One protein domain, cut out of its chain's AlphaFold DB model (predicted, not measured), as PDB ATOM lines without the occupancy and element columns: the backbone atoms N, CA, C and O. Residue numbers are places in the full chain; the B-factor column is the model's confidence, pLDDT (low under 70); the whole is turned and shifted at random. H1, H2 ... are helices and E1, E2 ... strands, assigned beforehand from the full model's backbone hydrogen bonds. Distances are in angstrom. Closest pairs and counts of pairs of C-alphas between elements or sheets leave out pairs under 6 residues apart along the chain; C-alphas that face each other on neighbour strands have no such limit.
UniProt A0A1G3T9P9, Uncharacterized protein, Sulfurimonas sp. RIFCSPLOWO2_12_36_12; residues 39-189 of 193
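This is residues 39 to 189 of the 193 residues of an uncharacterized protein of Sulfurimonas sp. RIFCSPLOWO2_12_36_12 (UniProt A0A1G3T9P9). Two strongly twisted antiparallel sheets lie face to face as a sandwich, wound as a jelly roll, and the one helix, H1, sits at one end of the long axis, by the end of E2. The five-stranded sheet runs E5, E4, E7, E2, E9 and the four-stranded sheet E1, E8, E3, E6, with the small hairpin of E4 and E5 at an edge of the first. The 151 printed residues have nine named strands and one named helix, in the order E1, E2, H1, E3 to E9, and the class is mostly strand. The whole is compact, with a radius of gyration of the C-alphas of 16.3 A, and elongated, spanning 51 by 31 by 29 A.

Find C-alpha 41 at (-21.390, 11.682, -26.087); from there E1 runs through residues 41 to 47. E2, residues 56 to 64, is 24.4 A long, and H1, residues 72 to 83, is 16.3 A. E3, residues 92 to 101, is the longest strand, 28.1 A. Next come the short E4, residues 109 to 112, and E5, residues 127 to 130. E6, residues 136 to 143, is 22.3 A long; E7, residues 150 to 157, bends by 66 degrees at residue 153. E8, residues 163 to 170, is 23.0 A long, and E9, residues 181 to 188, is 22.1 A, ending with C-alpha 188 at (-40.331, 9.329, -14.572).

Start in the five-stranded sheet: look for N 111 and O 128, 2.8 A, in the hairpin E4 and E5. Go on to N 155 and O 112, 2.8 A, between E4 and E7, then N 59 and O 154, 2.8 A, between E7 and E2. N 60 and O 185, 2.9 A, are within hydrogen-bond range between E2 and its antiparallel neighbour, the edge strand E9. In the other sheet look for N 44 and O 166, 3.0 A, between E1 and E8, N 98 and O 167, 2.8 A, between E8 and E3, and N 95 and O 140, 2.9 A, between E3 and E6. The sandwich, two sheets face to face, has its facing parts 8.6 A centre to centre. The jelly roll, one long hairpin wound over both sheets, nests E1 with E8, E2 with E7, E3 with E6 and E4 with E5. Between the sheets, the closest C-alphas of E6 and E7 are those of Ala 142 and Lys 151, 5.9 A. H1 is on the five-stranded sheet; its closest C-alphas to E2 are those of Asn 78 and Gly 64, 6.2 A. In H1 every O i to N i+4 pair is within hydrogen-bond range.

The two C-alphas farthest apart are those of Ser 72 and Asp 132, 52.7 A. The printed part has no cut, and its one long link, residues 113 to 126, joins E4 to E5. Look for pLDDT under 70 at residues 48 to 53, 67 to 69, 88, 116 to 121 and 160 to 162.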
ATOM      1  N   GLY A  39     -16.763  16.855 -25.364       95.81
ATOM      2  CA  GLY A  39     -16.961  15.952 -26.493       95.81
ATOM      3  C   GLY A  39     -17.416  14.547 -26.100       95.81
ATOM      4  O   GLY A  39     -17.662  13.740 -26.990       95.81
ATOM      5  N   THR A  40     -17.577  14.245 -24.806       97.50
ATOM      6  CA  THR A  40     -18.222  12.994 -24.384       97.50
ATOM      7  C   THR A  40     -19.660  12.971 -24.876       97.50
ATOM      8  O   THR A  40     -20.409  13.917 -24.626       97.50
ATOM      9  N   VAL A  41     -20.046  11.887 -25.547       97.44
ATOM     10  CA  VAL A  41     -21.390  11.682 -26.087       97.44
ATOM     11  C   VAL A  41     -21.970  10.392 -25.529       97.44
ATOM     12  O   VAL A  41     -21.306   9.357 -25.525       97.44
ATOM     13  N   TYR A  42     -23.224  10.457 -25.097       95.75
ATOM     14  CA  TYR A  42     -24.046   9.288 -24.821       95.75
ATOM     15  C   TYR A  42     -25.312   9.337 -25.670       95.75
ATOM     16  O   TYR A  42     -25.983  10.370 -25.738       95.75
ATOM     17  N   GLU A  43     -25.623   8.213 -26.304       94.94
ATOM     18  CA  GLU A  43     -26.764   8.047 -27.196       94.94
ATOM     19  C   GLU A  43     -27.517   6.771 -26.832       94.94
ATOM     20  O   GLU A  43     -26.914   5.725 -26.590       94.94
ATOM     21  N   THR A  44     -28.842   6.857 -26.776       91.12
ATOM     22  CA  THR A  44     -29.699   5.697 -26.544       91.12
ATOM     23  C   THR A  44     -31.070   5.926 -27.143       91.12
ATOM     24  O   THR A  44     -31.618   7.026 -27.068       91.12
ATOM     25  N   ASP A  45     -31.674   4.858 -27.642       89.25
ATOM     26  CA  ASP A  45     -33.108   4.851 -27.880       89.25
ATOM     27  C   ASP A  45     -33.816   4.623 -26.544       89.25
ATOM     28  O   ASP A  45     -33.408   3.797 -25.723       89.25
ATOM     29  N   PHE A  46     -34.856   5.407 -26.302       82.00
ATOM     30  CA  PHE A  46     -35.637   5.389 -25.082       82.00
ATOM     31  C   PHE A  46     -37.097   5.129 -25.423       82.00
ATOM     32  O   PHE A  46     -37.730   5.908 -26.141       82.00
ATOM     33  N   GLN A  47     -37.634   4.061 -24.832       80.88
ATOM     34  CA  GLN A  47     -39.057   3.775 -24.837       80.88
ATOM     35  C   GLN A  47     -39.582   3.650 -23.405       80.88
ATOM     36  O   GLN A  47     -39.212   2.721 -22.687       80.88
ATOM     37  N   ALA A  48     -40.454   4.566 -22.975       67.56
ATOM     38  CA  ALA A  48     -41.015   4.499 -21.621       67.56
ATOM     39  C   ALA A  48     -42.227   3.543 -21.548       67.56
ATOM     40  O   ALA A  48     -43.118   3.631 -22.402       67.56
ATOM     41  N   PRO A  49     -42.344   2.699 -20.502       64.38
ATOM     42  CA  PRO A  49     -43.532   1.878 -20.275       64.38
ATOM     43  C   PRO A  49     -44.771   2.746 -19.997       64.38
ATOM     44  O   PRO A  49     -44.816   3.515 -19.031       64.38
ATOM     45  N   TRP A  50     -45.794   2.605 -20.844       58.50
ATOM     46  CA  TRP A  50     -46.970   3.488 -20.916       58.50
ATOM     47  C   TRP A  50     -47.754   3.617 -19.600       58.50
ATOM     48  O   TRP A  50     -48.304   4.672 -19.292       58.50
ATOM     49  N   ASN A  51     -47.788   2.550 -18.807       62.47
ATOM     50  CA  ASN A  51     -48.578   2.421 -17.586       62.47
ATOM     51  C   ASN A  51     -47.858   2.877 -16.303       62.47
ATOM     52  O   ASN A  51     -48.522   3.017 -15.281       62.47
ATOM     53  N   ILE A  52     -46.537   3.096 -16.320       64.94
ATOM     54  CA  ILE A  52     -45.755   3.252 -15.073       64.94
ATOM     55  C   ILE A  52     -45.238   4.685 -14.874       64.94
ATOM     56  O   ILE A  52     -45.114   5.143 -13.734       64.94
ATOM     57  N   TRP A  53     -44.901   5.397 -15.955       67.94
ATOM     58  CA  TRP A  53     -44.086   6.615 -15.841       67.94
ATOM     59  C   TRP A  53     -44.872   7.936 -15.875       67.94
ATOM     60  O   TRP A  53     -44.346   8.921 -15.382       67.94
ATOM     61  N   GLY A  54     -46.114   7.999 -16.388       73.94
ATOM     62  CA  GLY A  54     -46.859   9.281 -16.507       73.94
ATOM     63  C   GLY A  54     -46.160  10.291 -17.444       73.94
ATOM     64  O   GLY A  54     -44.997  10.090 -17.739       73.94
ATOM     65  N   PRO A  55     -46.825  11.293 -18.045       78.38
ATOM     66  CA  PRO A  55     -46.339  12.015 -19.245       78.38
ATOM     67  C   PRO A  55     -44.930  12.631 -19.145       78.38
ATOM     68  O   PRO A  55     -44.221  12.699 -20.150       78.38
ATOM     69  N   LEU A  56     -44.514  13.017 -17.937       87.69
ATOM     70  CA  LEU A  56     -43.270  13.729 -17.681       87.69
ATOM     71  C   LEU A  56     -42.093  12.769 -17.478       87.69
ATOM     72  O   LEU A  56     -42.119  11.876 -16.626       87.69
ATOM     73  N   VAL A  57     -41.033  12.979 -18.250       88.62
ATOM     74  CA  VAL A  57     -39.780  12.225 -18.174       88.62
ATOM     75  C   VAL A  57     -38.645  13.185 -17.854       88.62
ATOM     76  O   VAL A  57     -38.466  14.187 -18.539       88.62
ATOM     77  N   GLY A  58     -37.886  12.879 -16.808       90.31
ATOM     78  CA  GLY A  58     -36.717  13.635 -16.391       90.31
ATOM     79  C   GLY A  58     -35.416  13.002 -16.875       90.31
ATOM     80  O   GLY A  58     -35.264  11.779 -16.877       90.31
ATOM     81  N   PHE A  59     -34.473  13.863 -17.240       92.44
ATOM     82  CA  PHE A  59     -33.117  13.545 -17.660       92.44
ATOM     83  C   PHE A  59     -32.147  14.234 -16.701       92.44
ATOM     84  O   PHE A  59     -32.214  15.454 -16.520       92.44
ATOM     85  N   TYR A  60     -31.248  13.466 -16.088       92.38
ATOM     86  CA  TYR A  60     -30.397  13.946 -15.002       92.38
ATOM     87  C   TYR A  60     -28.948  13.501 -15.180       92.38
ATOM     88  O   TYR A  60     -28.676  12.395 -15.643       92.38
ATOM     89  N   ILE A  61     -28.026  14.341 -14.719       93.31
ATOM     90  CA  ILE A  61     -26.664  13.931 -14.377       93.31
ATOM     91  C   ILE A  61     -26.648  13.658 -12.879       93.31
ATOM     92  O   ILE A  61     -26.888  14.563 -12.090       93.31
ATOM     93  N   PHE A  62     -26.375  12.429 -12.470       92.50
ATOM     94  CA  PHE A  62     -26.191  12.080 -11.070       92.50
ATOM     95  C   PHE A  62     -24.706  12.145 -10.737       92.50
ATOM     96  O   PHE A  62     -23.916  11.412 -11.328       92.50
ATOM     97  N   ALA A  63     -24.334  13.021  -9.809       91.69
ATOM     98  CA  ALA A  63     -22.977  13.112  -9.288       91.69
ATOM     99  C   ALA A  63     -22.967  12.614  -7.842       91.69
ATOM    100  O   ALA A  63     -23.809  13.022  -7.040       91.69
ATOM    101  N   GLY A  64     -22.020  11.748  -7.499       89.25
ATOM    102  CA  GLY A  64     -21.914  11.205  -6.148       89.25
ATOM    103  C   GLY A  64     -20.601  10.475  -5.911       89.25
ATOM    104  O   GLY A  64     -19.896  10.119  -6.854       89.25
ATOM    105  N   ILE A  65     -20.282  10.265  -4.640       87.44
ATOM    106  CA  ILE A  65     -19.137   9.465  -4.192       87.44
ATOM    107  C   ILE A  65     -19.685   8.188  -3.556       87.44
ATOM    108  O   ILE A  65     -20.778   8.224  -2.994       87.44
ATOM    109  N   ASP A  66     -18.958   7.078  -3.652       77.62
ATOM    110  CA  ASP A  66     -19.309   5.841  -2.951       77.62
ATOM    111  C   ASP A  66     -19.085   5.987  -1.433       77.62
ATOM    112  O   ASP A  66     -18.006   6.377  -0.967       77.62
ATOM    113  N   TRP A  67     -20.132   5.733  -0.644       65.12
ATOM    114  CA  TRP A  67     -20.146   6.032   0.792       65.12
ATOM    115  C   TRP A  67     -19.301   5.041   1.589       65.12
ATOM    116  O   TRP A  67     -18.702   5.435   2.591       65.12
ATOM    117  N   ASP A  68     -19.189   3.798   1.117       65.69
ATOM    118  CA  ASP A  68     -18.525   2.713   1.846       65.69
ATOM    119  C   ASP A  68     -16.996   2.881   1.912       65.69
ATOM    120  O   ASP A  68     -16.323   2.223   2.706       65.69
ATOM    121  N   THR A  69     -16.431   3.811   1.133       62.72
ATOM    122  CA  THR A  69     -14.984   4.074   1.070       62.72
ATOM    123  C   THR A  69     -14.605   5.536   1.318       62.72
ATOM    124  O   THR A  69     -13.465   5.919   1.069       62.72
ATOM    125  N   SER A  70     -15.539   6.369   1.787       70.50
ATOM    126  CA  SER A  70     -15.339   7.821   1.840       70.50
ATOM    127  C   SER A  70     -14.395   8.264   2.968       70.50
ATOM    128  O   SER A  70     -14.685   8.134   4.158       70.50
ATOM    129  N   SER A  71     -13.281   8.888   2.593       82.62
ATOM    130  CA  SER A  71     -12.442   9.701   3.477       82.62
ATOM    131  C   SER A  71     -13.178  10.949   3.996       82.62
ATOM    132  O   SER A  71     -14.245  11.328   3.509       82.62
ATOM    133  N   SER A  72     -12.592  11.649   4.975       85.50
ATOM    134  CA  SER A  72     -13.172  12.891   5.513       85.50
ATOM    135  C   SER A  72     -13.317  13.999   4.464       85.50
ATOM    136  O   SER A  72     -14.220  14.828   4.573       85.50
ATOM    137  N   GLU A  73     -12.453  14.014   3.448       87.38
ATOM    138  CA  GLU A  73     -12.529  14.972   2.345       87.38
ATOM    139  C   GLU A  73     -13.615  14.581   1.336       87.38
ATOM    140  O   GLU A  73     -14.437  15.414   0.963       87.38
ATOM    141  N   GLU A  74     -13.707  13.300   0.983       87.88
ATOM    142  CA  GLU A  74     -14.788  12.765   0.146       87.88
ATOM    143  C   GLU A  74     -16.166  12.981   0.784       87.88
ATOM    144  O   GLU A  74     -17.106  13.388   0.105       87.88
ATOM    145  N   TYR A  75     -16.278  12.841   2.107       87.94
ATOM    146  CA  TYR A  75     -17.511  13.152   2.831       87.94
ATOM    147  C   TYR A  75     -17.921  14.628   2.690       87.94
ATOM    148  O   TYR A  75     -19.100  14.933   2.483       87.94
ATOM    149  N   LYS A  76     -16.963  15.564   2.764       89.12
ATOM    150  CA  LYS A  76     -17.249  16.991   2.538       89.12
ATOM    151  C   LYS A  76     -17.687  17.246   1.105       89.12
ATOM    152  O   LYS A  76     -18.683  17.935   0.909       89.12
ATOM    153  N   ILE A  77     -16.983  16.677   0.124       89.50
ATOM    154  CA  ILE A  77     -17.327  16.809  -1.296       89.50
ATOM    155  C   ILE A  77     -18.741  16.284  -1.544       89.50
ATOM    156  O   ILE A  77     -19.546  16.976  -2.161       89.50
ATOM    157  N   ASN A  78     -19.080  15.114  -1.004       89.44
ATOM    158  CA  ASN A  78     -20.421  14.545  -1.082       89.44
ATOM    159  C   ASN A  78     -21.472  15.498  -0.476       89.44
ATOM    160  O   ASN A  78     -22.509  15.781  -1.082       89.44
ATOM    161  N   GLY A  79     -21.154  16.101   0.676       89.19
ATOM    162  CA  GLY A  79     -21.952  17.162   1.287       89.19
ATOM    163  C   GLY A  79     -22.118  18.395   0.393       89.19
ATOM    164  O   GLY A  79     -23.223  18.931   0.306       89.19
ATOM    165  N   TYR A  80     -21.068  18.828  -0.308       91.62
ATOM    166  CA  TYR A  80     -21.116  19.956  -1.244       91.62
ATOM    167  C   TYR A  80     -21.921  19.641  -2.499       91.62
ATOM    168  O   TYR A  80     -22.688  20.488  -2.956       91.62
ATOM    169  N   ILE A  81     -21.813  18.425  -3.034       90.50
ATOM    170  CA  ILE A  81     -22.638  17.970  -4.156       90.50
ATOM    171  C   ILE A  81     -24.116  18.089  -3.788       90.50
ATOM    172  O   ILE A  81     -24.886  18.657  -4.560       90.50
ATOM    173  N   PHE A  82     -24.499  17.650  -2.588       89.19
ATOM    174  CA  PHE A  82     -25.893  17.689  -2.156       89.19
ATOM    175  C   PHE A  82     -26.370  19.095  -1.750       89.19
ATOM    176  O   PHE A  82     -27.381  19.581  -2.256       89.19
ATOM    177  N   ARG A  83     -25.653  19.759  -0.832       87.69
ATOM    178  CA  ARG A  83     -26.090  20.999  -0.154       87.69
ATOM    179  C   ARG A  83     -25.555  22.283  -0.780       87.69
ATOM    180  O   ARG A  83     -26.084  23.353  -0.501       87.69
ATOM    181  N   GLY A  84     -24.529  22.187  -1.617       86.12
ATOM    182  CA  GLY A  84     -23.813  23.333  -2.168       86.12
ATOM    183  C   GLY A  84     -22.499  23.591  -1.445       86.12
ATOM    184  O   GLY A  84     -22.300  23.198  -0.294       86.12
ATOM    185  N   HIS A  85     -21.588  24.262  -2.145       82.88
ATOM    186  CA  HIS A  85     -20.309  24.682  -1.593       82.88
ATOM    187  C   HIS A  85     -20.443  26.083  -0.962       82.88
ATOM    188  O   HIS A  85     -21.046  26.969  -1.571       82.88
ATOM    189  N   PRO A  86     -19.881  26.333   0.235       73.00
ATOM    190  CA  PRO A  86     -20.001  27.629   0.912       73.00
ATOM    191  C   PRO A  86     -19.255  28.772   0.199       73.00
ATOM    192  O   PRO A  86     -19.575  29.941   0.406       73.00
ATOM    193  N   GLN A  87     -18.269  28.461  -0.647       71.06
ATOM    194  CA  GLN A  87     -17.606  29.440  -1.520       71.06
ATOM    195  C   GLN A  87     -18.262  29.450  -2.908       71.06
ATOM    196  O   GLN A  87     -18.552  28.394  -3.462       71.06
ATOM    197  N   LYS A  88     -18.459  30.651  -3.471       62.47
ATOM    198  CA  LYS A  88     -19.320  30.951  -4.635       62.47
ATOM    199  C   LYS A  88     -18.943  30.300  -5.976       62.47
ATOM    200  O   LYS A  88     -19.712  30.436  -6.923       62.47
ATOM    201  N   ILE A  89     -17.797  29.631  -6.100       73.25
ATOM    202  CA  ILE A  89     -17.380  29.029  -7.373       73.25
ATOM    203  C   ILE A  89     -17.857  27.579  -7.401       73.25
ATOM    204  O   ILE A  89     -17.347  26.730  -6.678       73.25
ATOM    205  N   THR A  90     -18.864  27.312  -8.227       80.94
ATOM    206  CA  THR A  90     -19.369  25.961  -8.488       80.94
ATOM    207  C   THR A  90     -19.047  25.597  -9.934       80.94
ATOM    208  O   THR A  90     -19.421  26.364 -10.819       80.94
ATOM    209  N   PRO A  91     -18.354  24.475 -10.197       89.75
ATOM    210  CA  PRO A  91     -18.212  23.944 -11.549       89.75
ATOM    211  C   PRO A  91     -19.581  23.569 -12.128       89.75
ATOM    212  O   PRO A  91     -20.467  23.138 -11.388       89.75
ATOM    213  N   TYR A  92     -19.753  23.711 -13.441       92.12
ATOM    214  CA  TYR A  92     -20.998  23.372 -14.133       92.12
ATOM    215  C   TYR A  92     -20.726  22.382 -15.252       92.12
ATOM    216  O   TYR A  92     -19.837  22.597 -16.068       92.12
ATOM    217  N   PHE A  93     -21.560  21.355 -15.344       93.94
ATOM    218  CA  PHE A  93     -21.702  20.586 -16.567       93.94
ATOM    219  C   PHE A  93     -22.454  21.434 -17.576       93.94
ATOM    220  O   PHE A  93     -23.583  21.843 -17.309       93.94
ATOM    221  N   LYS A  94     -21.850  21.682 -18.733       96.19
ATOM    222  CA  LYS A  94     -22.535  22.297 -19.863       96.19
ATOM    223  C   LYS A  94     -22.743  21.240 -20.924       96.19
ATOM    224  O   LYS A  94     -21.777  20.751 -21.505       96.19
ATOM    225  N   VAL A  95     -23.995  20.878 -21.164       96.81
ATOM    226  CA  VAL A  95     -24.340  19.777 -22.062       96.81
ATOM    227  C   VAL A  95     -25.359  20.209 -23.100       96.81
ATOM    228  O   VAL A  95     -26.206  21.067 -22.849       96.81
ATOM    229  N   LYS A  96     -25.283  19.595 -24.275       97.88
ATOM    230  CA  LYS A  96     -26.315  19.652 -25.304       97.88
ATOM    231  C   LYS A  96     -27.135  18.375 -25.226       97.88
ATOM    232  O   LYS A  96     -26.576  17.293 -25.384       97.88
ATOM    233  N   ILE A  97     -28.434  18.505 -24.992       96.44
ATOM    234  CA  ILE A  97     -29.384  17.393 -25.016       96.44
ATOM    235  C   ILE A  97     -30.292  17.531 -26.233       96.44
ATOM    236  O   ILE A  97     -30.830  18.607 -26.503       96.44
ATOM    237  N   THR A  98     -30.445  16.437 -26.968       96.19
ATOM    238  CA  THR A  98     -31.283  16.349 -28.161       96.19
ATOM    239  C   THR A  98     -32.250  15.183 -28.001       96.19
ATOM    240  O   THR A  98     -31.840  14.085 -27.621       96.19
ATOM    241  N   LEU A  99     -33.521  15.416 -28.328       93.56
ATOM    242  CA  LEU A  99     -34.533  14.374 -28.473       93.56
ATOM    243  C   LEU A  99     -34.948  14.289 -29.937       93.56
ATOM    244  O   LEU A  99     -35.350  15.283 -30.533       93.56
ATOM    245  N   THR A 100     -34.860  13.100 -30.519       93.56
ATOM    246  CA  THR A 100     -35.335  12.846 -31.881       93.56
ATOM    247  C   THR A 100     -36.491  11.853 -31.821       93.56
ATOM    248  O   THR A 100     -36.280  10.723 -31.380       93.56
ATOM    249  N   PRO A 101     -37.712  12.250 -32.213       90.81
ATOM    250  CA  PRO A 101     -38.861  11.349 -32.231       90.81
ATOM    251  C   PRO A 101     -38.617  10.156 -33.159       90.81
ATOM    252  O   PRO A 101     -38.138  10.316 -34.280       90.81
ATOM    253  N   LEU A 102     -38.959   8.953 -32.698       88.88
ATOM    254  CA  LEU A 102     -38.851   7.711 -33.457       88.88
ATOM    255  C   LEU A 102     -40.236   7.118 -33.723       88.88
ATOM    256  O   LEU A 102     -41.053   6.935 -32.815       88.88
ATOM    257  N   GLY A 103     -40.488   6.742 -34.976       86.19
ATOM    258  CA  GLY A 103     -41.743   6.119 -35.392       86.19
ATOM    259  C   GLY A 103     -42.945   7.034 -35.163       86.19
ATOM    260  O   GLY A 103     -43.136   8.006 -35.881       86.19
ATOM    261  N   TRP A 104     -43.772   6.692 -34.177       82.00
ATOM    262  CA  TRP A 104     -45.031   7.370 -33.847       82.00
ATOM    263  C   TRP A 104     -44.902   8.394 -32.712       82.00
ATOM    264  O   TRP A 104     -45.918   8.880 -32.221       82.00
ATOM    265  N   ALA A 105     -43.687   8.701 -32.256       86.75
ATOM    266  CA  ALA A 105     -43.467   9.719 -31.234       86.75
ATOM    267  C   ALA A 105     -43.822  11.131 -31.717       86.75
ATOM    268  O   ALA A 105     -43.647  11.466 -32.889       86.75
ATOM    269  N   SER A 106     -44.322  11.962 -30.799       84.62
ATOM    270  CA  SER A 106     -44.709  13.341 -31.109       84.62
ATOM    271  C   SER A 106     -43.476  14.216 -31.330       84.62
ATOM    272  O   SER A 106     -42.520  14.157 -30.553       84.62
ATOM    273  N   ASN A 107     -43.518  15.076 -32.346       85.62
ATOM    274  CA  ASN A 107     -42.568  16.187 -32.466       85.62
ATOM    275  C   ASN A 107     -42.962  17.368 -31.568       85.62
ATOM    276  O   ASN A 107     -42.110  18.179 -31.216       85.62
ATOM    277  N   ASP A 108     -44.229  17.430 -31.163       89.94
ATOM    278  CA  ASP A 108     -44.736  18.479 -30.292       89.94
ATOM    279  C   ASP A 108     -44.460  18.084 -28.843       89.94
ATOM    280  O   ASP A 108     -45.114  17.189 -28.292       89.94
ATOM    281  N   VAL A 109     -43.453  18.722 -28.250       90.19
ATOM    282  CA  VAL A 109     -42.939  18.404 -26.915       90.19
ATOM    283  C   VAL A 109     -42.797  19.687 -26.114       90.19
ATOM    284  O   VAL A 109     -42.275  20.694 -26.587       90.19
ATOM    285  N   THR A 110     -43.237  19.635 -24.862       92.31
ATOM    286  CA  THR A 110     -42.947  20.688 -23.888       92.31
ATOM    287  C   THR A 110     -41.799  20.241 -23.006       92.31
ATOM    288  O   THR A 110     -41.800  19.114 -22.515       92.31
ATOM    289  N   VAL A 111     -40.826  21.117 -22.789       92.62
ATOM    290  CA  VAL A 111     -39.695  20.859 -21.901       92.62
ATOM    291  C   VAL A 111     -39.580  21.933 -20.830       92.62
ATOM    292  O   VAL A 111     -39.943  23.084 -21.051       92.62
ATOM    293  N   TRP A 112     -38.989  21.565 -19.702       92.69
ATOM    294  CA  TRP A 112     -38.562  22.452 -18.629       92.69
ATOM    295  C   TRP A 112     -37.109  22.128 -18.294       92.69
ATOM    296  O   TRP A 112     -36.736  20.961 -18.198       92.69
ATOM    297  N   THR A 113     -36.272  23.144 -18.117       88.75
ATOM    298  CA  THR A 113     -34.827  22.959 -17.862       88.75
ATOM    299  C   THR A 113     -34.407  23.377 -16.459       88.75
ATOM    300  O   THR A 113     -33.261  23.167 -16.069       88.75
ATOM    301  N   ARG A 114     -35.323  23.955 -15.672       78.81
ATOM    302  CA  ARG A 114     -35.032  24.443 -14.325       78.81
ATOM    303  C   ARG A 114     -36.116  24.041 -13.331       78.81
ATOM    304  O   ARG A 114     -37.306  24.132 -13.620       78.81
ATOM    305  N   LEU A 115     -35.686  23.673 -12.126       70.88
ATOM    306  CA  LEU A 115     -36.559  23.510 -10.964       70.88
ATOM    307  C   LEU A 115     -36.725  24.838 -10.211       70.88
ATOM    308  O   LEU A 115     -35.795  25.651 -10.141       70.88
ATOM    309  N   ILE A 116     -37.901  25.061  -9.629       66.94
ATOM    310  CA  ILE A 116     -38.143  26.159  -8.693       66.94
ATOM    311  C   ILE A 116     -37.245  25.931  -7.463       66.94
ATOM    312  O   ILE A 116     -37.253  24.830  -6.904       66.94
ATOM    313  N   PRO A 117     -36.464  26.938  -7.018       63.34
ATOM    314  CA  PRO A 117     -35.575  26.788  -5.870       63.34
ATOM    315  C   PRO A 117     -36.299  26.238  -4.636       63.34
ATOM    316  O   PRO A 117     -37.374  26.716  -4.288       63.34
ATOM    317  N   ASN A 118     -35.669  25.281  -3.949       57.59
ATOM    318  CA  ASN A 118     -36.193  24.615  -2.746       57.59
ATOM    319  C   ASN A 118     -37.491  23.819  -2.950       57.59
ATOM    320  O   ASN A 118     -38.178  23.518  -1.977       57.59
ATOM    321  N   THR A 119     -37.830  23.473  -4.188       63.88
ATOM    322  CA  THR A 119     -38.953  22.586  -4.481       63.88
ATOM    323  C   THR A 119     -38.551  21.584  -5.547       63.88
ATOM    324  O   THR A 119     -37.638  21.839  -6.333       63.88
ATOM    325  N   ASP A 120     -39.300  20.493  -5.633       62.03
ATOM    326  CA  ASP A 120     -39.139  19.539  -6.721       62.03
ATOM    327  C   ASP A 120     -39.888  19.957  -7.984       62.03
ATOM    328  O   ASP A 120     -39.779  19.247  -8.973       62.03
ATOM    329  N   PHE A 121     -40.613  21.084  -7.996       67.12
ATOM    330  CA  PHE A 121     -41.431  21.536  -9.127       67.12
ATOM    331  C   PHE A 121     -40.613  22.209 -10.231       67.12
ATOM    332  O   PHE A 121     -39.649  22.930  -9.968       67.12
ATOM    333  N   VAL A 122     -41.039  22.033 -11.482       76.94
ATOM    334  CA  VAL A 122     -40.498  22.765 -12.632       76.94
ATOM    335  C   VAL A 122     -40.868  24.245 -12.576       76.94
ATOM    336  O   VAL A 122     -41.972  24.620 -12.190       76.94
ATOM    337  N   SER A 123     -39.932  25.101 -12.969       78.44
ATOM    338  CA  SER A 123     -40.177  26.533 -13.111       78.44
ATOM    339  C   SER A 123     -40.844  26.801 -14.455       78.44
ATOM    340  O   SER A 123     -40.257  26.501 -15.497       78.44
ATOM    341  N   GLU A 124     -42.039  27.396 -14.435       79.69
ATOM    342  CA  GLU A 124     -42.765  27.800 -15.651       79.69
ATOM    343  C   GLU A 124     -41.944  28.753 -16.529       79.69
ATOM    344  O   GLU A 124     -41.973  28.641 -17.750       79.69
ATOM    345  N   ASP A 125     -41.103  29.602 -15.934       82.75
ATOM    346  CA  ASP A 125     -40.210  30.504 -16.677       82.75
ATOM    347  C   ASP A 125     -39.123  29.759 -17.480       82.75
ATOM    348  O   ASP A 125     -38.461  30.345 -18.333       82.75
ATOM    349  N   SER A 126     -38.913  28.465 -17.207       85.56
ATOM    350  CA  SER A 126     -37.995  27.595 -17.958       85.56
ATOM    351  C   SER A 126     -38.692  26.719 -18.999       85.56
ATOM    352  O   SER A 126     -38.034  25.895 -19.643       85.56
ATOM    353  N   LYS A 127     -40.012  26.876 -19.145       91.19
ATOM    354  CA  LYS A 127     -40.824  26.129 -20.097       91.19
ATOM    355  C   LYS A 127     -40.470  26.545 -21.524       91.19
ATOM    356  O   LYS A 127     -40.460  27.728 -21.860       91.19
ATOM    357  N   LYS A 128     -40.242  25.561 -22.388       92.75
ATOM    358  CA  LYS A 128     -40.116  25.752 -23.833       92.75
ATOM    359  C   LYS A 128     -40.986  24.737 -24.557       92.75
ATOM    360  O   LYS A 128     -40.942  23.547 -24.259       92.75
ATOM    361  N   GLU A 129     -41.774  25.218 -25.505       93.62
ATOM    362  CA  GLU A 129     -42.573  24.375 -26.390       93.62
ATOM    363  C   GLU A 129     -41.833  24.229 -27.720       93.62
ATOM    364  O   GLU A 129     -41.368  25.224 -28.271       93.62
ATOM    365  N   PHE A 130     -41.718  22.997 -28.204       92.88
ATOM    366  CA  PHE A 130     -41.277  22.671 -29.557       92.88
ATOM    367  C   PHE A 130     -42.497  22.200 -30.337       92.88
ATOM    368  O   PHE A 130     -43.256  21.375 -29.819       92.88
ATOM    369  N   LYS A 131     -42.712  22.748 -31.534       92.69
ATOM    370  CA  LYS A 131     -43.870  22.444 -32.393       92.69
ATOM    371  C   LYS A 131     -43.450  22.316 -33.850       92.69
ATOM    372  O   LYS A 131     -42.337  22.685 -34.206       92.69
ATOM    373  N   ASP A 132     -44.336  21.790 -34.689       87.00
ATOM    374  CA  ASP A 132     -44.212  21.842 -36.154       87.00
ATOM    375  C   ASP A 132     -42.899  21.237 -36.700       87.00
ATOM    376  O   ASP A 132     -42.358  21.670 -37.717       87.00
ATOM    377  N   GLY A 133     -42.377  20.205 -36.024       83.44
ATOM    378  CA  GLY A 133     -41.145  19.517 -36.430       83.44
ATOM    379  C   GLY A 133     -39.852  20.260 -36.080       83.44
ATOM    380  O   GLY A 133     -38.786  19.895 -36.580       83.44
ATOM    381  N   GLU A 134     -39.919  21.285 -35.227       90.88
ATOM    382  CA  GLU A 134     -38.731  21.918 -34.662       90.88
ATOM    383  C   GLU A 134     -37.807  20.890 -34.002       90.88
ATOM    384  O   GLU A 134     -38.229  19.982 -33.281       90.88
ATOM    385  N   LYS A 135     -36.499  21.059 -34.213       92.50
ATOM    386  CA  LYS A 135     -35.496  20.205 -33.580       92.50
ATOM    387  C   LYS A 135     -35.527  20.414 -32.063       92.50
ATOM    388  O   LYS A 135     -35.187  21.497 -31.582       92.50
ATOM    389  N   ILE A 136     -35.853  19.358 -31.314       93.62
ATOM    390  CA  ILE A 136     -35.852  19.361 -29.846       93.62
ATOM    391  C   ILE A 136     -34.403  19.268 -29.358       93.62
ATOM    392  O   ILE A 136     -33.871  18.189 -29.099       93.62
ATOM    393  N   GLU A 137     -33.739  20.416 -29.286       95.31
ATOM    394  CA  GLU A 137     -32.350  20.549 -28.853       95.31
ATOM    395  C   GLU A 137     -32.188  21.726 -27.889       95.31
ATOM    396  O   GLU A 137     -32.730  22.817 -28.100       95.31
ATOM    397  N   LEU A 138     -31.428  21.496 -26.818       94.69
ATOM    398  CA  LEU A 138     -31.166  22.470 -25.765       94.69
ATOM    399  C   LEU A 138     -29.711  22.388 -25.324       94.69
ATOM    400  O   LEU A 138     -29.160  21.299 -25.177       94.69
ATOM    401  N   VAL A 139     -29.124  23.546 -25.030       95.81
ATOM    402  CA  VAL A 139     -27.893  23.634 -24.245       95.81
ATOM    403  C   VAL A 139     -28.278  24.014 -22.825       95.81
ATOM    404  O   VAL A 139     -28.922  25.041 -22.616       95.81
ATOM    405  N   VAL A 140     -27.893  23.184 -21.863       93.94
ATOM    406  CA  VAL A 140     -28.229  23.358 -20.450       93.94
ATOM    407  C   VAL A 140     -26.970  23.319 -19.598       93.94
ATOM    408  O   VAL A 140     -26.000  22.630 -19.923       93.94
ATOM    409  N   SER A 141     -27.001  24.073 -18.503       91.94
ATOM    410  CA  SER A 141     -25.922  24.118 -17.520       91.94
ATOM    411  C   SER A 141     -26.428  23.593 -16.187       91.94
ATOM    412  O   SER A 141     -27.416  24.100 -15.659       91.94
ATOM    413  N   ALA A 142     -25.731  22.612 -15.626       90.38
ATOM    414  CA  ALA A 142     -26.106  21.948 -14.387       90.38
ATOM    415  C   ALA A 142     -24.949  22.026 -13.374       90.38
ATOM    416  O   ALA A 142     -23.830  21.633 -13.708       90.38
ATOM    417  N   PRO A 143     -25.162  22.556 -12.157       91.06
ATOM    418  CA  PRO A 143     -24.084  22.726 -11.188       91.06
ATOM    419  C   PRO A 143     -23.618  21.378 -10.633       91.06
ATOM    420  O   PRO A 143     -24.437  20.514 -10.330       91.06
ATOM    421  N   LEU A 144     -22.313  21.214 -10.411       91.44
ATOM    422  CA  LEU A 144     -21.777  20.067  -9.675       91.44
ATOM    423  C   LEU A 144     -22.193  20.111  -8.194       91.44
ATOM    424  O   LEU A 144     -22.574  19.090  -7.618       91.44
ATOM    425  N   TYR A 145     -22.167  21.295  -7.577       91.38
ATOM    426  CA  TYR A 145     -22.472  21.490  -6.158       91.38
ATOM    427  C   TYR A 145     -23.864  22.082  -5.926       91.38
ATOM    428  O   TYR A 145     -24.263  23.040  -6.582       91.38
ATOM    429  N   GLY A 146     -24.577  21.541  -4.937       87.25
ATOM    430  CA  GLY A 146     -25.919  21.967  -4.539       87.25
ATOM    431  C   GLY A 146     -27.035  21.422  -5.426       87.25
ATOM    432  O   GLY A 146     -26.797  20.953  -6.536       87.25
ATOM    433  N   GLY A 147     -28.271  21.474  -4.924       79.19
ATOM    434  CA  GLY A 147     -29.446  20.979  -5.652       79.19
ATOM    435  C   GLY A 147     -29.590  19.453  -5.658       79.19
ATOM    436  O   GLY A 147     -30.193  18.915  -6.576       79.19
ATOM    437  N   GLY A 148     -29.037  18.754  -4.657       86.25
ATOM    438  CA  GLY A 148     -29.116  17.293  -4.546       86.25
ATOM    439  C   GLY A 148     -28.118  16.552  -5.444       86.25
ATOM    440  O   GLY A 148     -27.339  17.168  -6.161       86.25
ATOM    441  N   TYR A 149     -28.097  15.219  -5.399       88.50
ATOM    442  CA  TYR A 149     -27.170  14.418  -6.220       88.50
ATOM    443  C   TYR A 149     -27.556  14.387  -7.705       88.50
ATOM    444  O   TYR A 149     -26.685  14.376  -8.574       88.50
ATOM    445  N   GLY A 150     -28.860  14.409  -7.993       89.69
ATOM    446  CA  GLY A 150     -29.402  14.454  -9.347       89.69
ATOM    447  C   GLY A 150     -29.501  15.882  -9.859       89.69
ATOM    448  O   GLY A 150     -30.298  16.674  -9.368       89.69
ATOM    449  N   LYS A 151     -28.708  16.207 -10.874       89.81
ATOM    450  CA  LYS A 151     -28.719  17.498 -11.552       89.81
ATOM    451  C   LYS A 151     -29.631  17.406 -12.765       89.81
ATOM    452  O   LYS A 151     -29.279  16.782 -13.767       89.81
ATOM    453  N   THR A 152     -30.817  17.994 -12.660       90.50
ATOM    454  CA  THR A 152     -31.795  18.018 -13.752       90.50
ATOM    455  C   THR A 152     -31.215  18.746 -14.958       90.50
ATOM    456  O   THR A 152     -30.844  19.913 -14.864       90.50
ATOM    457  N   LEU A 153     -31.153  18.054 -16.093       92.38
ATOM    458  CA  LEU A 153     -30.836  18.648 -17.388       92.38
ATOM    459  C   LEU A 153     -32.106  19.155 -18.061       92.38
ATOM    460  O   LEU A 153     -32.161  20.268 -18.574       92.38
ATOM    461  N   MET A 154     -33.124  18.301 -18.072       92.88
ATOM    462  CA  MET A 154     -34.375  18.534 -18.771       92.88
ATOM    463  C   MET A 154     -35.459  17.649 -18.171       92.88
ATOM    464  O   MET A 154     -35.217  16.493 -17.835       92.88
ATOM    465  N   ILE A 155     -36.667  18.180 -18.087       92.00
ATOM    466  CA  ILE A 155     -37.903  17.428 -17.907       92.00
ATOM    467  C   ILE A 155     -38.715  17.655 -19.170       92.00
ATOM    468  O   ILE A 155     -38.841  18.791 -19.612       92.00
ATOM    469  N   ALA A 156     -39.229  16.595 -19.776       90.81
ATOM    470  CA  ALA A 156     -39.987  16.671 -21.013       90.81
ATOM    471  C   ALA A 156     -41.349  15.999 -20.846       90.81
ATOM    472  O   ALA A 156     -41.438  14.871 -20.357       90.81
ATOM    473  N   ASP A 157     -42.405  16.679 -21.283       90.00
ATOM    474  CA  ASP A 157     -43.701  16.062 -21.531       90.00
ATOM    475  C   ASP A 157     -43.650  15.363 -22.886       90.00
ATOM    476  O   ASP A 157     -43.820  15.974 -23.942       90.00
ATOM    477  N   LEU A 158     -43.387  14.059 -22.836       86.12
ATOM    478  CA  LEU A 158     -43.326  13.191 -24.011       86.12
ATOM    479  C   LEU A 158     -44.686  12.526 -24.296       86.12
ATOM    480  O   LEU A 158     -44.785  11.589 -25.093       86.12
ATOM    481  N   GLN A 159     -45.749  12.974 -23.615       72.88
ATOM    482  CA  GLN A 159     -47.116  12.480 -23.732       72.88
ATOM    483  C   GLN A 159     -47.205  10.939 -23.665       72.88
ATOM    484  O   GLN A 159     -46.510  10.268 -22.896       72.88
ATOM    485  N   ARG A 160     -48.120  10.344 -24.436       64.06
ATOM    486  CA  ARG A 160     -48.321   8.894 -24.572       64.06
ATOM    487  C   ARG A 160     -47.405   8.264 -25.631       64.06
ATOM    488  O   ARG A 160     -47.445   7.046 -25.782       64.06
ATOM    489  N   LEU A 161     -46.606   9.068 -26.344       63.16
ATOM    490  CA  LEU A 161     -45.865   8.673 -27.544       63.16
ATOM    491  C   LEU A 161     -44.351   8.726 -27.328       63.16
ATOM    492  O   LEU A 161     -43.641   9.512 -27.940       63.16
ATOM    493  N   ARG A 162     -43.864   7.887 -26.408       69.19
ATOM    494  CA  ARG A 162     -42.510   7.970 -25.842       69.19
ATOM    495  C   ARG A 162     -41.534   7.024 -26.488       69.19
ATOM    496  O   ARG A 162     -41.079   6.099 -25.831       69.19
ATOM    497  N   ASN A 163     -41.245   7.248 -27.755       86.56
ATOM    498  CA  ASN A 163     -40.166   6.557 -28.437       86.56
ATOM    499  C   ASN A 163     -39.221   7.605 -29.015       86.56
ATOM    500  O   ASN A 163     -39.523   8.213 -30.034       86.56
ATOM    501  N   TYR A 164     -38.120   7.879 -28.328       89.62
ATOM    502  CA  TYR A 164     -37.200   8.944 -28.717       89.62
ATOM    503  C   TYR A 164     -35.778   8.415 -28.725       89.62
ATOM    504  O   TYR A 164     -35.370   7.712 -27.805       89.62
ATOM    505  N   HIS A 165     -35.006   8.819 -29.723       92.44
ATOM    506  CA  HIS A 165     -33.562   8.766 -29.642       92.44
ATOM    507  C   HIS A 165     -33.085   9.948 -28.796       92.44
ATOM    508  O   HIS A 165     -33.423  11.105 -29.072       92.44
ATOM    509  N   VAL A 166     -32.332   9.654 -27.744       93.06
ATOM    510  CA  VAL A 166     -31.793  10.625 -26.797       93.06
ATOM    511  C   VAL A 166     -30.301  10.723 -27.032       93.06
ATOM    512  O   VAL A 166     -29.600   9.716 -26.974       93.06
ATOM    513  N   ARG A 167     -29.814  11.946 -27.220       96.69
ATOM    514  CA  ARG A 167     -28.389  12.237 -27.339       96.69
ATOM    515  C   ARG A 167     -27.988  13.311 -26.344       96.69
ATOM    516  O   ARG A 167     -28.594  14.380 -26.324       96.69
ATOM    517  N   VAL A 168     -26.947  13.055 -25.560       96.88
ATOM    518  CA  VAL A 168     -26.363  14.019 -24.619       96.88
ATOM    519  C   VAL A 168     -24.881  14.168 -24.914       96.88
ATOM    520  O   VAL A 168     -24.154  13.182 -24.962       96.88
ATOM    521  N   GLU A 169     -24.433  15.402 -25.112       98.19
ATOM    522  CA  GLU A 169     -23.043  15.739 -25.417       98.19
ATOM    523  C   GLU A 169     -22.507  16.761 -24.419       98.19
ATOM    524  O   GLU A 169     -23.112  17.817 -24.235       98.19
ATOM    525  N   SER A 170     -21.354  16.481 -23.818       97.38
ATOM    526  CA  SER A 170     -20.632  17.452 -22.997       97.38
ATOM    527  C   SER A 170     -19.915  18.482 -23.867       97.38
ATOM    528  O   SER A 170     -19.211  18.136 -24.815       97.38
ATOM    529  N   LEU A 171     -20.092  19.764 -23.555       98.00
ATOM    530  CA  LEU A 171     -19.584  20.881 -24.358       98.00
ATOM    531  C   LEU A 171     -18.323  21.526 -23.776       98.00
ATOM    532  O   LEU A 171     -17.609  22.226 -24.500       98.00
ATOM    533  N   GLU A 172     -18.049  21.310 -22.491       96.44
ATOM    534  CA  GLU A 172     -16.947  21.927 -21.748       96.44
ATOM    535  C   GLU A 172     -16.349  20.921 -20.758       96.44
ATOM    536  O   GLU A 172     -17.047  20.032 -20.271       96.44
ATOM    537  N   ASP A 173     -15.053  21.061 -20.478       96.62
ATOM    538  CA  ASP A 173     -14.391  20.256 -19.456       96.62
ATOM    539  C   ASP A 173     -14.791  20.734 -18.058       96.62
ATOM    540  O   ASP A 173     -14.858  21.933 -17.781       96.62
ATOM    541  N   VAL A 174     -15.007  19.778 -17.160       93.81
ATOM    542  CA  VAL A 174     -15.290  20.006 -15.745       93.81
ATOM    543  C   VAL A 174     -14.262  19.237 -14.938       93.81
ATOM    544  O   VAL A 174     -14.086  18.033 -15.107       93.81
ATOM    545  N   GLU A 175     -13.566  19.917 -14.037       92.69
ATOM    546  CA  GLU A 175     -12.689  19.226 -13.102       92.69
ATOM    547  C   GLU A 175     -13.532  18.580 -12.000       92.69
ATOM    548  O   GLU A 175     -14.250  19.263 -11.264       92.69
ATOM    549  N   LEU A 176     -13.469  17.251 -11.910       91.81
ATOM    550  CA  LEU A 176     -14.137  16.509 -10.850       91.81
ATOM    551  C   LEU A 176     -13.198  16.312  -9.664       91.81
ATOM    552  O   LEU A 176     -12.050  15.899  -9.855       91.81
ATOM    553  N   PRO A 177     -13.686  16.515  -8.432       90.38
ATOM    554  CA  PRO A 177     -12.979  16.051  -7.254       90.38
ATOM    555  C   PRO A 177     -12.740  14.539  -7.314       90.38
ATOM    556  O   PRO A 177     -13.540  13.778  -7.866       90.38
ATOM    557  N   LYS A 178     -11.644  14.095  -6.698       87.56
ATOM    558  CA  LYS A 178     -11.309  12.674  -6.605       87.56
ATOM    559  C   LYS A 178     -12.469  11.884  -5.981       87.56
ATOM    560  O   LYS A 178     -13.061  12.325  -5.002       87.56
ATOM    561  N   GLY A 179     -12.763  10.720  -6.559       86.94
ATOM    562  CA  GLY A 179     -13.794   9.801  -6.065       86.94
ATOM    563  C   GLY A 179     -15.214  10.124  -6.536       86.94
ATOM    564  O   GLY A 179     -16.109   9.306  -6.338       86.94
ATOM    565  N   VAL A 180     -15.440  11.270  -7.191       91.25
ATOM    566  CA  VAL A 180     -16.749  11.595  -7.770       91.25
ATOM    567  C   VAL A 180     -16.985  10.753  -9.018       91.25
ATOM    568  O   VAL A 180     -16.208  10.784  -9.969       91.25
ATOM    569  N   SER A 181     -18.098  10.031  -9.012       91.75
ATOM    570  CA  SER A 181     -18.635   9.303 -10.155       91.75
ATOM    571  C   SER A 181     -19.808  10.065 -10.766       91.75
ATOM    572  O   SER A 181     -20.527  10.794 -10.071       91.75
ATOM    573  N   ILE A 182     -19.992   9.895 -12.077       93.50
ATOM    574  CA  ILE A 182     -21.092  10.489 -12.828       93.50
ATOM    575  C   ILE A 182     -21.897   9.390 -13.508       93.50
ATOM    576  O   ILE A 182     -21.350   8.497 -14.155       93.50
ATOM    577  N   ASN A 183     -23.213   9.500 -13.389       93.50
ATOM    578  CA  ASN A 183     -24.159   8.657 -14.095       93.50
ATOM    579  C   ASN A 183     -25.166   9.519 -14.851       93.50
ATOM    580  O   ASN A 183     -25.579  10.577 -14.377       93.50
ATOM    581  N   PHE A 184     -25.616   9.046 -16.006       93.62
ATOM    582  CA  PHE A 184     -26.780   9.598 -16.683       93.62
ATOM    583  C   PHE A 184     -28.029   8.833 -16.262       93.62
ATOM    584  O   PHE A 184     -28.028   7.602 -16.239       93.62
ATOM    585  N   HIS A 185     -29.081   9.565 -15.903       91.62
ATOM    586  CA  HIS A 185     -30.343   8.992 -15.458       91.62
ATOM    587  C   HIS A 185     -31.495   9.475 -16.335       91.62
ATOM    588  O   HIS A 185     -31.667  10.680 -16.527       91.62
ATOM    589  N   ILE A 186     -32.331   8.541 -16.785       89.31
ATOM    590  CA  ILE A 186     -33.656   8.826 -17.341       89.31
ATOM    591  C   ILE A 186     -34.691   8.177 -16.428       89.31
ATOM    592  O   ILE A 186     -34.649   6.966 -16.198       89.31
ATOM    593  N   ASN A 187     -35.623   8.968 -15.906       86.50
ATOM    594  CA  ASN A 187     -36.659   8.471 -15.003       86.50
ATOM    595  C   ASN A 187     -37.998   9.171 -15.243       86.50
ATOM    596  O   ASN A 187     -38.055  10.248 -15.835       86.50
ATOM    597  N   ARG A 188     -39.085   8.585 -14.737       84.31
ATOM    598  CA  ARG A 188     -40.331   9.329 -14.572       84.31
ATOM    599  C   ARG A 188     -40.096  10.526 -13.664       84.31
ATOM    600  O   ARG A 188     -39.410  10.405 -12.649       84.31
ATOM    601  N   TYR A 189     -40.694  11.651 -14.016       81.12
ATOM    602  CA  TYR A 189     -40.741  12.804 -13.140       81.12
ATOM    603  C   TYR A 189     -42.089  12.799 -12.415       81.12
ATOM    604  O   TYR A 189     -43.141  12.953 -13.037       81.12
TER     605      TYR A 189